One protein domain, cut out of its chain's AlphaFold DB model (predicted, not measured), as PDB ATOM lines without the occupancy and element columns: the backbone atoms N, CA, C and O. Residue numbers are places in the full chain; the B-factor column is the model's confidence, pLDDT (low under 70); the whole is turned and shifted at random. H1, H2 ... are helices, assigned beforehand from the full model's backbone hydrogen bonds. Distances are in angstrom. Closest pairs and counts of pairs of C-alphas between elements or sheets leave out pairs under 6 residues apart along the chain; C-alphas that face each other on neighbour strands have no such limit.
ATOM      1  N   SER A  38     205.301 196.280 309.694       47.72
ATOM      2  CA  SER A  38     206.393 196.672 308.783       47.72
ATOM      3  C   SER A  38     205.907 197.173 307.416       47.72
ATOM      4  O   SER A  38     206.560 198.016 306.801       47.72
ATOM      5  N   SER A  39     204.756 196.709 306.918       44.75
ATOM      6  CA  SER A  39     204.194 197.207 305.654       44.75
ATOM      7  C   SER A  39     203.495 198.558 305.801       44.75
ATOM      8  O   SER A  39     203.533 199.344 304.858       44.75
ATOM      9  N   ILE A  40     202.912 198.877 306.964       50.75
ATOM     10  CA  ILE A  40     202.240 200.164 307.216       50.75
ATOM     11  C   ILE A  40     203.235 201.319 307.341       50.75
ATOM     12  O   ILE A  40     202.994 202.391 306.778       50.75
ATOM     13  N   THR A  41     204.346 201.124 308.051       48.22
ATOM     14  CA  THR A  41     205.395 202.151 308.179       48.22
ATOM     15  C   THR A  41     206.044 202.444 306.826       48.22
ATOM     16  O   THR A  41     206.145 203.610 306.447       48.22
ATOM     17  N   ASN A  42     206.332 201.405 306.032       49.06
ATOM     18  CA  ASN A  42     206.813 201.559 304.656       49.06
ATOM     19  C   ASN A  42     205.788 202.251 303.738       49.06
ATOM     20  O   ASN A  42     206.152 203.147 302.980       49.06
ATOM     21  N   LYS A  43     204.490 201.916 303.821       49.91
ATOM     22  CA  LYS A  43     203.450 202.544 302.979       49.91
ATOM     23  C   LYS A  43     203.345 204.054 303.199       49.91
ATOM     24  O   LYS A  43     203.198 204.805 302.240       49.91
ATOM     25  N   LYS A  44     203.432 204.503 304.456       50.28
ATOM     26  CA  LYS A  44     203.301 205.925 304.815       50.28
ATOM     27  C   LYS A  44     204.488 206.770 304.348       50.28
ATOM     28  O   LYS A  44     204.293 207.930 303.985       50.28
ATOM     29  N   GLU A  45     205.699 206.217 304.349       49.41
ATOM     30  CA  GLU A  45     206.874 206.887 303.780       49.41
ATOM     31  C   GLU A  45     206.866 206.850 302.248       49.41
ATOM     32  O   GLU A  45     207.142 207.870 301.618       49.41
ATOM     33  N   GLU A  46     206.464 205.735 301.634       50.78
ATOM     34  CA  GLU A  46     206.327 205.632 300.178       50.78
ATOM     35  C   GLU A  46     205.271 206.592 299.608       50.78
ATOM     36  O   GLU A  46     205.507 207.200 298.564       50.78
ATOM     37  N   GLU A  47     204.133 206.787 300.283       51.00
ATOM     38  CA  GLU A  47     203.089 207.723 299.840       51.00
ATOM     39  C   GLU A  47     203.539 209.190 299.910       51.00
ATOM     40  O   GLU A  47     203.249 209.966 298.998       51.00
ATOM     41  N   LYS A  48     204.303 209.573 300.944       51.97
ATOM     42  CA  LYS A  48     204.865 210.931 301.064       51.97
ATOM     43  C   LYS A  48     206.015 211.175 300.084       51.97
ATOM     44  O   LYS A  48     206.118 212.263 299.524       51.97
ATOM     45  N   LYS A  49     206.847 210.164 299.823       51.09
ATOM     46  CA  LYS A  49     207.921 210.232 298.817       51.09
ATOM     47  C   LYS A  49     207.349 210.284 297.394       51.09
ATOM     48  O   LYS A  49     207.839 211.032 296.556       51.09
ATOM     49  N   SER A  50     206.251 209.565 297.149       60.22
ATOM     50  CA  SER A  50     205.490 209.563 295.892       60.22
ATOM     51  C   SER A  50     204.793 210.896 295.595       60.22
ATOM     52  O   SER A  50     204.657 211.265 294.428       60.22
ATOM     53  N   SER A  51     204.346 211.645 296.612       60.28
ATOM     54  CA  SER A  51     203.651 212.918 296.377       60.28
ATOM     55  C   SER A  51     204.600 214.059 296.004       60.28
ATOM     56  O   SER A  51     204.256 214.844 295.124       60.28
ATOM     57  N   ILE A  52     205.793 214.120 296.605       68.56
ATOM     58  CA  ILE A  52     206.808 215.147 296.312       68.56
ATOM     59  C   ILE A  52     207.442 214.909 294.934       68.56
ATOM     60  O   ILE A  52     207.592 215.850 294.158       68.56
ATOM     61  N   PHE A  53     207.715 213.647 294.584       61.81
ATOM     62  CA  PHE A  53     208.370 213.270 293.325       61.81
ATOM     63  C   PHE A  53     207.574 213.686 292.073       61.81
ATOM     64  O   PHE A  53     208.152 213.910 291.017       61.81
ATOM     65  N   LYS A  54     206.248 213.863 292.184       67.62
ATOM     66  CA  LYS A  54     205.373 214.329 291.087       67.62
ATOM     67  C   LYS A  54     205.677 215.748 290.610       67.62
ATOM     68  O   LYS A  54     205.283 216.103 289.501       67.62
ATOM     69  N   PHE A  55     206.327 216.544 291.453       78.00
ATOM     70  CA  PHE A  55     206.680 217.932 291.171       78.00
ATOM     71  C   PHE A  55     208.135 218.091 290.724       78.00
ATOM     72  O   PHE A  55     208.573 219.212 290.472       78.00
ATOM     73  N   GLU A  56     208.884 216.993 290.600       82.94
ATOM     74  CA  GLU A  56     210.226 217.047 290.036       82.94
ATOM     75  C   GLU A  56     210.157 217.222 288.511       82.94
ATOM     76  O   GLU A  56     209.335 216.578 287.848       82.94
ATOM     77  N   PRO A  57     211.026 218.060 287.918       82.12
ATOM     78  CA  PRO A  57     211.031 218.310 286.475       82.12
ATOM     79  C   PRO A  57     211.210 217.026 285.647       82.12
ATOM     80  O   PRO A  57     210.650 216.902 284.556       82.12
ATOM     81  N   ASP A  58     211.902 216.026 286.198       82.81
ATOM     82  CA  ASP A  58     212.173 214.754 285.528       82.81
ATOM     83  C   ASP A  58     211.108 213.673 285.765       82.81
ATOM     84  O   ASP A  58     211.203 212.588 285.182       82.81
ATOM     85  N   TYR A  59     210.057 213.949 286.543       81.69
ATOM     86  CA  TYR A  59     209.025 212.971 286.907       81.69
ATOM     87  C   TYR A  59     208.400 212.271 285.692       81.69
ATOM     88  O   TYR A  59     208.322 211.041 285.609       81.69
ATOM     89  N   LEU A  60     207.997 213.057 284.690       82.31
ATOM     90  CA  LEU A  60     207.392 212.534 283.465       82.31
ATOM     91  C   LEU A  60     208.375 211.680 282.656       82.31
ATOM     92  O   LEU A  60     207.961 210.734 281.980       82.31
ATOM     93  N   SER A  61     209.671 211.996 282.721       84.69
ATOM     94  CA  SER A  61     210.716 211.221 282.054       84.69
ATOM     95  C   SER A  61     210.912 209.858 282.728       84.69
ATOM     96  O   SER A  61     211.010 208.845 282.033       84.69
ATOM     97  N   ALA A  62     210.870 209.811 284.064       82.44
ATOM     98  CA  ALA A  62     210.973 208.582 284.842       82.44
ATOM     99  C   ALA A  62     209.790 207.643 284.562       82.44
ATOM    100  O   ALA A  62     210.005 206.473 284.247       82.44
ATOM    101  N   ILE A  63     208.558 208.168 284.533       82.88
ATOM    102  CA  ILE A  63     207.366 207.379 284.174       82.88
ATOM    103  C   ILE A  63     207.479 206.811 282.758       82.88
ATOM    104  O   ILE A  63     207.128 205.658 282.512       82.88
ATOM    105  N   LYS A  64     207.939 207.616 281.790       85.25
ATOM    106  CA  LYS A  64     208.112 207.145 280.409       85.25
ATOM    107  C   LYS A  64     209.143 206.020 280.338       85.25
ATOM    108  O   LYS A  64     208.876 205.015 279.686       85.25
ATOM    109  N   LYS A  65     210.279 206.157 281.029       84.38
ATOM    110  CA  LYS A  65     211.309 205.109 281.109       84.38
ATOM    111  C   LYS A  65     210.760 203.827 281.732       84.38
ATOM    112  O   LYS A  65     210.986 202.751 281.186       84.38
ATOM    113  N   GLU A  66     209.990 203.944 282.809       83.19
ATOM    114  CA  GLU A  66     209.352 202.799 283.460       83.19
ATOM    115  C   GLU A  66     208.366 202.094 282.522       83.19
ATOM    116  O   GLU A  66     208.441 200.880 282.347       83.19
ATOM    117  N   LYS A  67     207.496 202.843 281.835       83.50
ATOM    118  CA  LYS A  67     206.558 202.279 280.850       83.50
ATOM    119  C   LYS A  67     207.280 201.566 279.708       83.50
ATOM    120  O   LYS A  67     206.869 200.477 279.317       83.50
ATOM    121  N   VAL A  68     208.363 202.143 279.189       86.25
ATOM    122  CA  VAL A  68     209.177 201.511 278.136       86.25
ATOM    123  C   VAL A  68     209.826 200.222 278.644       86.25
ATOM    124  O   VAL A  68     209.802 199.213 277.942       86.25
ATOM    125  N   ALA A  69     210.359 200.220 279.867       81.38
ATOM    126  CA  ALA A  69     210.911 199.015 280.482       81.38
ATOM    127  C   ALA A  69     209.839 197.930 280.672       81.38
ATOM    128  O   ALA A  69     210.089 196.760 280.393       81.38
ATOM    129  N   GLN A  70     208.622 198.314 281.069       82.00
ATOM    130  CA  GLN A  70     207.514 197.373 281.219       82.00
ATOM    131  C   GLN A  70     207.108 196.722 279.891       82.00
ATOM    132  O   GLN A  70     206.873 195.514 279.851       82.00
ATOM    133  N   VAL A  71     207.053 197.499 278.805       85.50
ATOM    134  CA  VAL A  71     206.755 196.980 277.462       85.50
ATOM    135  C   VAL A  71     207.833 195.992 277.017       85.50
ATOM    136  O   VAL A  71     207.500 194.863 276.668       85.50
ATOM    137  N   ARG A  72     209.115 196.355 277.143       83.38
ATOM    138  CA  ARG A  72     210.236 195.462 276.800       83.38
ATOM    139  C   ARG A  72     210.209 194.158 277.592       83.38
ATOM    140  O   ARG A  72     210.383 193.084 277.029       83.38
ATOM    141  N   ASN A  73     209.945 194.230 278.896       80.31
ATOM    142  CA  ASN A  73     209.858 193.035 279.734       80.31
ATOM    143  C   ASN A  73     208.709 192.118 279.301       80.31
ATOM    144  O   ASN A  73     208.844 190.896 279.353       80.31
ATOM    145  N   ARG A  74     207.584 192.690 278.859       83.38
ATOM    146  CA  ARG A  74     206.465 191.913 278.324       83.38
ATOM    147  C   ARG A  74     206.838 191.214 277.021       83.38
ATOM    148  O   ARG A  74     206.569 190.026 276.904       83.38
ATOM    149  N   GLU A  75     207.492 191.921 276.102       86.56
ATOM    150  CA  GLU A  75     207.973 191.353 274.836       86.56
ATOM    151  C   GLU A  75     208.927 190.179 275.084       86.56
ATOM    152  O   GLU A  75     208.748 189.112 274.507       86.56
ATOM    153  N   ILE A  76     209.870 190.318 276.023       83.25
ATOM    154  CA  ILE A  76     210.779 189.226 276.410       83.25
ATOM    155  C   ILE A  76     209.986 188.017 276.921       83.25
ATOM    156  O   ILE A  76     210.207 186.893 276.473       83.25
ATOM    157  N   VAL A  77     209.023 188.231 277.821       84.31
ATOM    158  CA  VAL A  77     208.182 187.142 278.340       84.31
ATOM    159  C   VAL A  77     207.318 186.506 277.247       84.31
ATOM    160  O   VAL A  77     207.042 185.309 277.309       84.31
ATOM    161  N   ASP A  78     206.905 187.279 276.243       83.81
ATOM    162  CA  ASP A  78     206.158 186.784 275.090       83.81
ATOM    163  C   ASP A  78     207.021 185.918 274.156       83.81
ATOM    164  O   ASP A  78     206.482 184.993 273.553       83.81
ATOM    165  N   THR A  79     208.337 186.156 274.084       88.50
ATOM    166  CA  THR A  79     209.271 185.319 273.303       88.50
ATOM    167  C   THR A  79     209.642 183.993 273.974       88.50
ATOM    168  O   THR A  79     210.106 183.076 273.299       88.50
ATOM    169  N   LEU A  80     209.435 183.856 275.288       84.12
ATOM    170  CA  LEU A  80     209.708 182.609 276.007       84.12
ATOM    171  C   LEU A  80     208.710 181.517 275.588       84.12
ATOM    172  O   LEU A  80     207.497 181.689 275.716       84.12
ATOM    173  N   SER A  81     209.212 180.350 275.177       87.81
ATOM    174  CA  SER A  81     208.409 179.165 274.835       87.81
ATOM    175  C   SER A  81     207.877 178.445 276.086       87.81
ATOM    176  O   SER A  81     208.180 177.281 276.344       87.81
ATOM    177  N   ILE A  82     207.109 179.156 276.913       86.06
ATOM    178  CA  ILE A  82     206.533 178.661 278.170       86.06
ATOM    179  C   ILE A  82     205.011 178.549 278.080       86.06
ATOM    180  O   ILE A  82     204.355 179.252 277.317       86.06
ATOM    181  N   SER A  83     204.417 177.693 278.914       88.81
ATOM    182  CA  SER A  83     202.958 177.570 278.969       88.81
ATOM    183  C   SER A  83     202.290 178.859 279.466       88.81
ATOM    184  O   SER A  83     202.807 179.542 280.353       88.81
ATOM    185  N   GLU A  84     201.083 179.154 278.978       87.69
ATOM    186  CA  GLU A  84     200.312 180.359 279.338       87.69
ATOM    187  C   GLU A  84     200.137 180.548 280.856       87.69
ATOM    188  O   GLU A  84     200.168 181.661 281.389       87.69
ATOM    189  N   LYS A  85     200.016 179.442 281.602       85.31
ATOM    190  CA  LYS A  85     199.943 179.469 283.071       85.31
ATOM    191  C   LYS A  85     201.256 179.956 283.694       85.31
ATOM    192  O   LYS A  85     201.221 180.742 284.645       85.31
ATOM    193  N   LYS A  86     202.404 179.507 283.173       84.06
ATOM    194  CA  LYS A  86     203.737 179.963 283.598       84.06
ATOM    195  C   LYS A  86     203.960 181.416 283.176       84.06
ATOM    196  O   LYS A  86     204.401 182.203 284.004       84.06
ATOM    197  N   LYS A  87     203.530 181.795 281.972       86.62
ATOM    198  CA  LYS A  87     203.578 183.165 281.448       86.62
ATOM    199  C   LYS A  87     202.836 184.164 282.335       86.62
ATOM    200  O   LYS A  87     203.423 185.139 282.791       86.62
ATOM    201  N   LYS A  88     201.582 183.878 282.705       85.69
ATOM    202  CA  LYS A  88     200.801 184.714 283.641       85.69
ATOM    203  C   LYS A  88     201.452 184.830 285.020       85.69
ATOM    204  O   LYS A  88     201.469 185.912 285.607       85.69
ATOM    205  N   ARG A  89     201.995 183.727 285.550       84.81
ATOM    206  CA  ARG A  89     202.729 183.733 286.828       84.81
ATOM    207  C   ARG A  89     204.002 184.569 286.736       84.81
ATOM    208  O   ARG A  89     204.281 185.316 287.668       84.81
ATOM    209  N   LEU A  90     204.731 184.459 285.627       81.69
ATOM    210  CA  LEU A  90     205.955 185.202 285.377       81.69
ATOM    211  C   LEU A  90     205.652 186.691 285.248       81.69
ATOM    212  O   LEU A  90     206.204 187.445 286.026       81.69
ATOM    213  N   LEU A  91     204.686 187.110 284.421       82.56
ATOM    214  CA  LEU A  91     204.254 188.515 284.324       82.56
ATOM    215  C   LEU A  91     203.868 189.083 285.705       82.56
ATOM    216  O   LEU A  91     204.299 190.169 286.078       82.56
ATOM    217  N   LYS A  92     203.129 188.323 286.527       82.06
ATOM    218  CA  LYS A  92     202.766 188.746 287.894       82.06
ATOM    219  C   LYS A  92     203.981 188.932 288.818       82.06
ATOM    220  O   LYS A  92     203.909 189.735 289.747       82.06
ATOM    221  N   LYS A  93     205.071 188.193 288.594       74.62
ATOM    222  CA  LYS A  93     206.349 188.359 289.307       74.62
ATOM    223  C   LYS A  93     207.213 189.474 288.690       74.62
ATOM    224  O   LYS A  93     207.788 190.253 289.438       74.62
ATOM    225  N   VAL A  94     207.215 189.597 287.359       69.69
ATOM    226  CA  VAL A  94     207.917 190.597 286.527       69.69
ATOM    227  C   VAL A  94     207.496 192.023 286.822       69.69
ATOM    228  O   VAL A  94     208.324 192.924 286.896       69.69
ATOM    229  N   PHE A  95     206.200 192.234 287.014       68.75
ATOM    230  CA  PHE A  95     205.646 193.563 287.259       68.75
ATOM    231  C   PHE A  95     205.463 193.884 288.744       68.75
ATOM    232  O   PHE A  95     204.855 194.897 289.082       68.75
ATOM    233  N   LYS A  96     205.985 193.051 289.655       67.19
ATOM    234  CA  LYS A  96     206.116 193.452 291.059       67.19
ATOM    235  C   LYS A  96     207.313 194.390 291.202       67.19
ATOM    236  O   LYS A  96     208.350 194.179 290.585       67.19
ATOM    237  N   LYS A  97     207.156 195.393 292.069       57.81
ATOM    238  CA  LYS A  97     208.067 196.530 292.319       57.81
ATOM    239  C   LYS A  97     209.561 196.165 292.501       57.81
ATOM    240  O   LYS A  97     210.398 197.032 292.306       57.81
ATOM    241  N   ASN A  98     209.896 194.896 292.781       58.72
ATOM    242  CA  ASN A  98     211.253 194.399 293.067       58.72
ATOM    243  C   ASN A  98     211.709 193.246 292.140       58.72
ATOM    244  O   ASN A  98     212.394 192.320 292.564       58.72
ATOM    245  N   PHE A  99     211.312 193.252 290.868       62.50
ATOM    246  CA  PHE A  99     211.587 192.130 289.962       62.50
ATOM    247  C   PHE A  99     213.069 191.867 289.655       62.50
ATOM    248  O   PHE A  99     213.446 190.709 289.508       62.50
ATOM    249  N   SER A 100     213.920 192.898 289.581       62.00
ATOM    250  CA  SER A 100     215.363 192.710 289.337       62.00
ATOM    251  C   SER A 100     216.014 191.835 290.410       62.00
ATOM    252  O   SER A 100     216.880 191.017 290.112       62.00
ATOM    253  N   GLU A 101     215.580 192.001 291.657       64.81
ATOM    254  CA  GLU A 101     216.055 191.219 292.795       64.81
ATOM    255  C   GLU A 101     215.516 189.783 292.735       64.81
ATOM    256  O   GLU A 101     216.245 188.823 292.972       64.81
ATOM    257  N   GLU A 102     214.250 189.622 292.340       62.16
ATOM    258  CA  GLU A 102     213.607 188.316 292.205       62.16
ATOM    259  C   GLU A 102     214.194 187.487 291.042       62.16
ATOM    260  O   GLU A 102     214.373 186.279 291.184       62.16
ATOM    261  N   LEU A 103     214.530 188.121 289.909       62.50
ATOM    262  CA  LEU A 103     215.217 187.472 288.785       62.50
ATOM    263  C   LEU A 103     216.617 187.017 289.157       62.50
ATOM    264  O   LEU A 103     216.971 185.888 288.837       62.50
ATOM    265  N   SER A 104     217.396 187.866 289.833       63.12
ATOM    266  CA  SER A 104     218.750 187.496 290.252       63.12
ATOM    267  C   SER A 104     218.733 186.233 291.113       63.12
ATOM    268  O   SER A 104     219.587 185.378 290.941       63.12
ATOM    269  N   ARG A 105     217.717 186.065 291.970       63.09
ATOM    270  CA  ARG A 105     217.533 184.839 292.766       63.09
ATOM    271  C   ARG A 105     217.104 183.623 291.939       63.09
ATOM    272  O   ARG A 105     217.334 182.500 292.364       63.09
ATOM    273  N   MET A 106     216.424 183.822 290.807       60.00
ATOM    274  CA  MET A 106     215.977 182.723 289.940       60.00
ATOM    275  C   MET A 106     217.051 182.262 288.957       60.00
ATOM    276  O   MET A 106     217.020 181.105 288.559       60.00
ATOM    277  N   VAL A 107     217.985 183.136 288.573       62.25
ATOM    278  CA  VAL A 107     219.103 182.790 287.677       62.25
ATOM    279  C   VAL A 107     220.036 181.747 288.310       62.25
ATOM    280  O   VAL A 107     220.587 180.921 287.589       62.25
ATOM    281  N   ASP A 108     220.136 181.714 289.642       55.84
ATOM    282  CA  ASP A 108     220.938 180.721 290.373       55.84
ATOM    283  C   ASP A 108     220.270 179.338 290.483       55.84
ATOM    284  O   ASP A 108     220.902 178.367 290.907       55.84
TER     285      ASP A 108
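Overview. This is residues 38 to 108 of the 115 residues of an uncharacterized protein of Maribacter vaceletii (UniProt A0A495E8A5). A long helix, H2, makes the base of an open frame: H1 meets it at a corner at one end, and at the other end H3 folds back along H2 as a helical hairpin, with the short H4 turning back near H3. Residues 38 to 69, which hold H1 and residues 59 to 69 of H2, stick out from the body. The printed part has 71 residues with four named helices, H1, H2, H3 and H4 in that order, and no named strand; its class is all helix. It is loose, with a radius of gyration of the C-alphas of 15.4 A, and spans 42 by 31 by 21 A.

Along the chain. Find C-alpha 38 at (206.393, 196.672, 308.783); from there H1, residues 38 to 53, runs 22.8 A. Look next at C-alpha 59, at (209.025, 212.971, 286.907), where H2, residues 59 to 79, begins its 30.8 A. H3 holds residues 84 to 94 and is 14.6 A long. H4, residues 99 to 107, ends at C-alpha 107 at (219.103, 182.790, 287.677).

Arrangement. H1 and H2 are close but not clearly touching; their closest C-alphas, of Phe 53 and Tyr 59, are 6.5 A apart. They run opposite ways at a steep tilt of 59 degrees. H2 touches H3 with residues 73 to 78 alone, the closest C-alphas being those of Val 77 and Lys 87, 6.8 A apart. This hairpin has a shallow tilt of 26 degrees, opposite ways. H3 and H4 are close but not clearly touching, at a steep tilt of 57 degrees, opposite ways; their closest C-alphas, of Lys 93 and Phe 99, are 6.5 A apart. H1 is apart from H3 and H4, and H2 from H4. In H1, H2, H3 and H4 every O i to N i+4 pair is within hydrogen-bond range.

Size, cuts and confidence. The C-alphas of Phe 55 and Ser 83, the two farthest apart, are 42.3 A from each other. The printed part has no cut, and its three links are tight. The model's pLDDT is under 70 at residues 38 to 54 and 94 to 108, with a mean of 72.1 over the printed part.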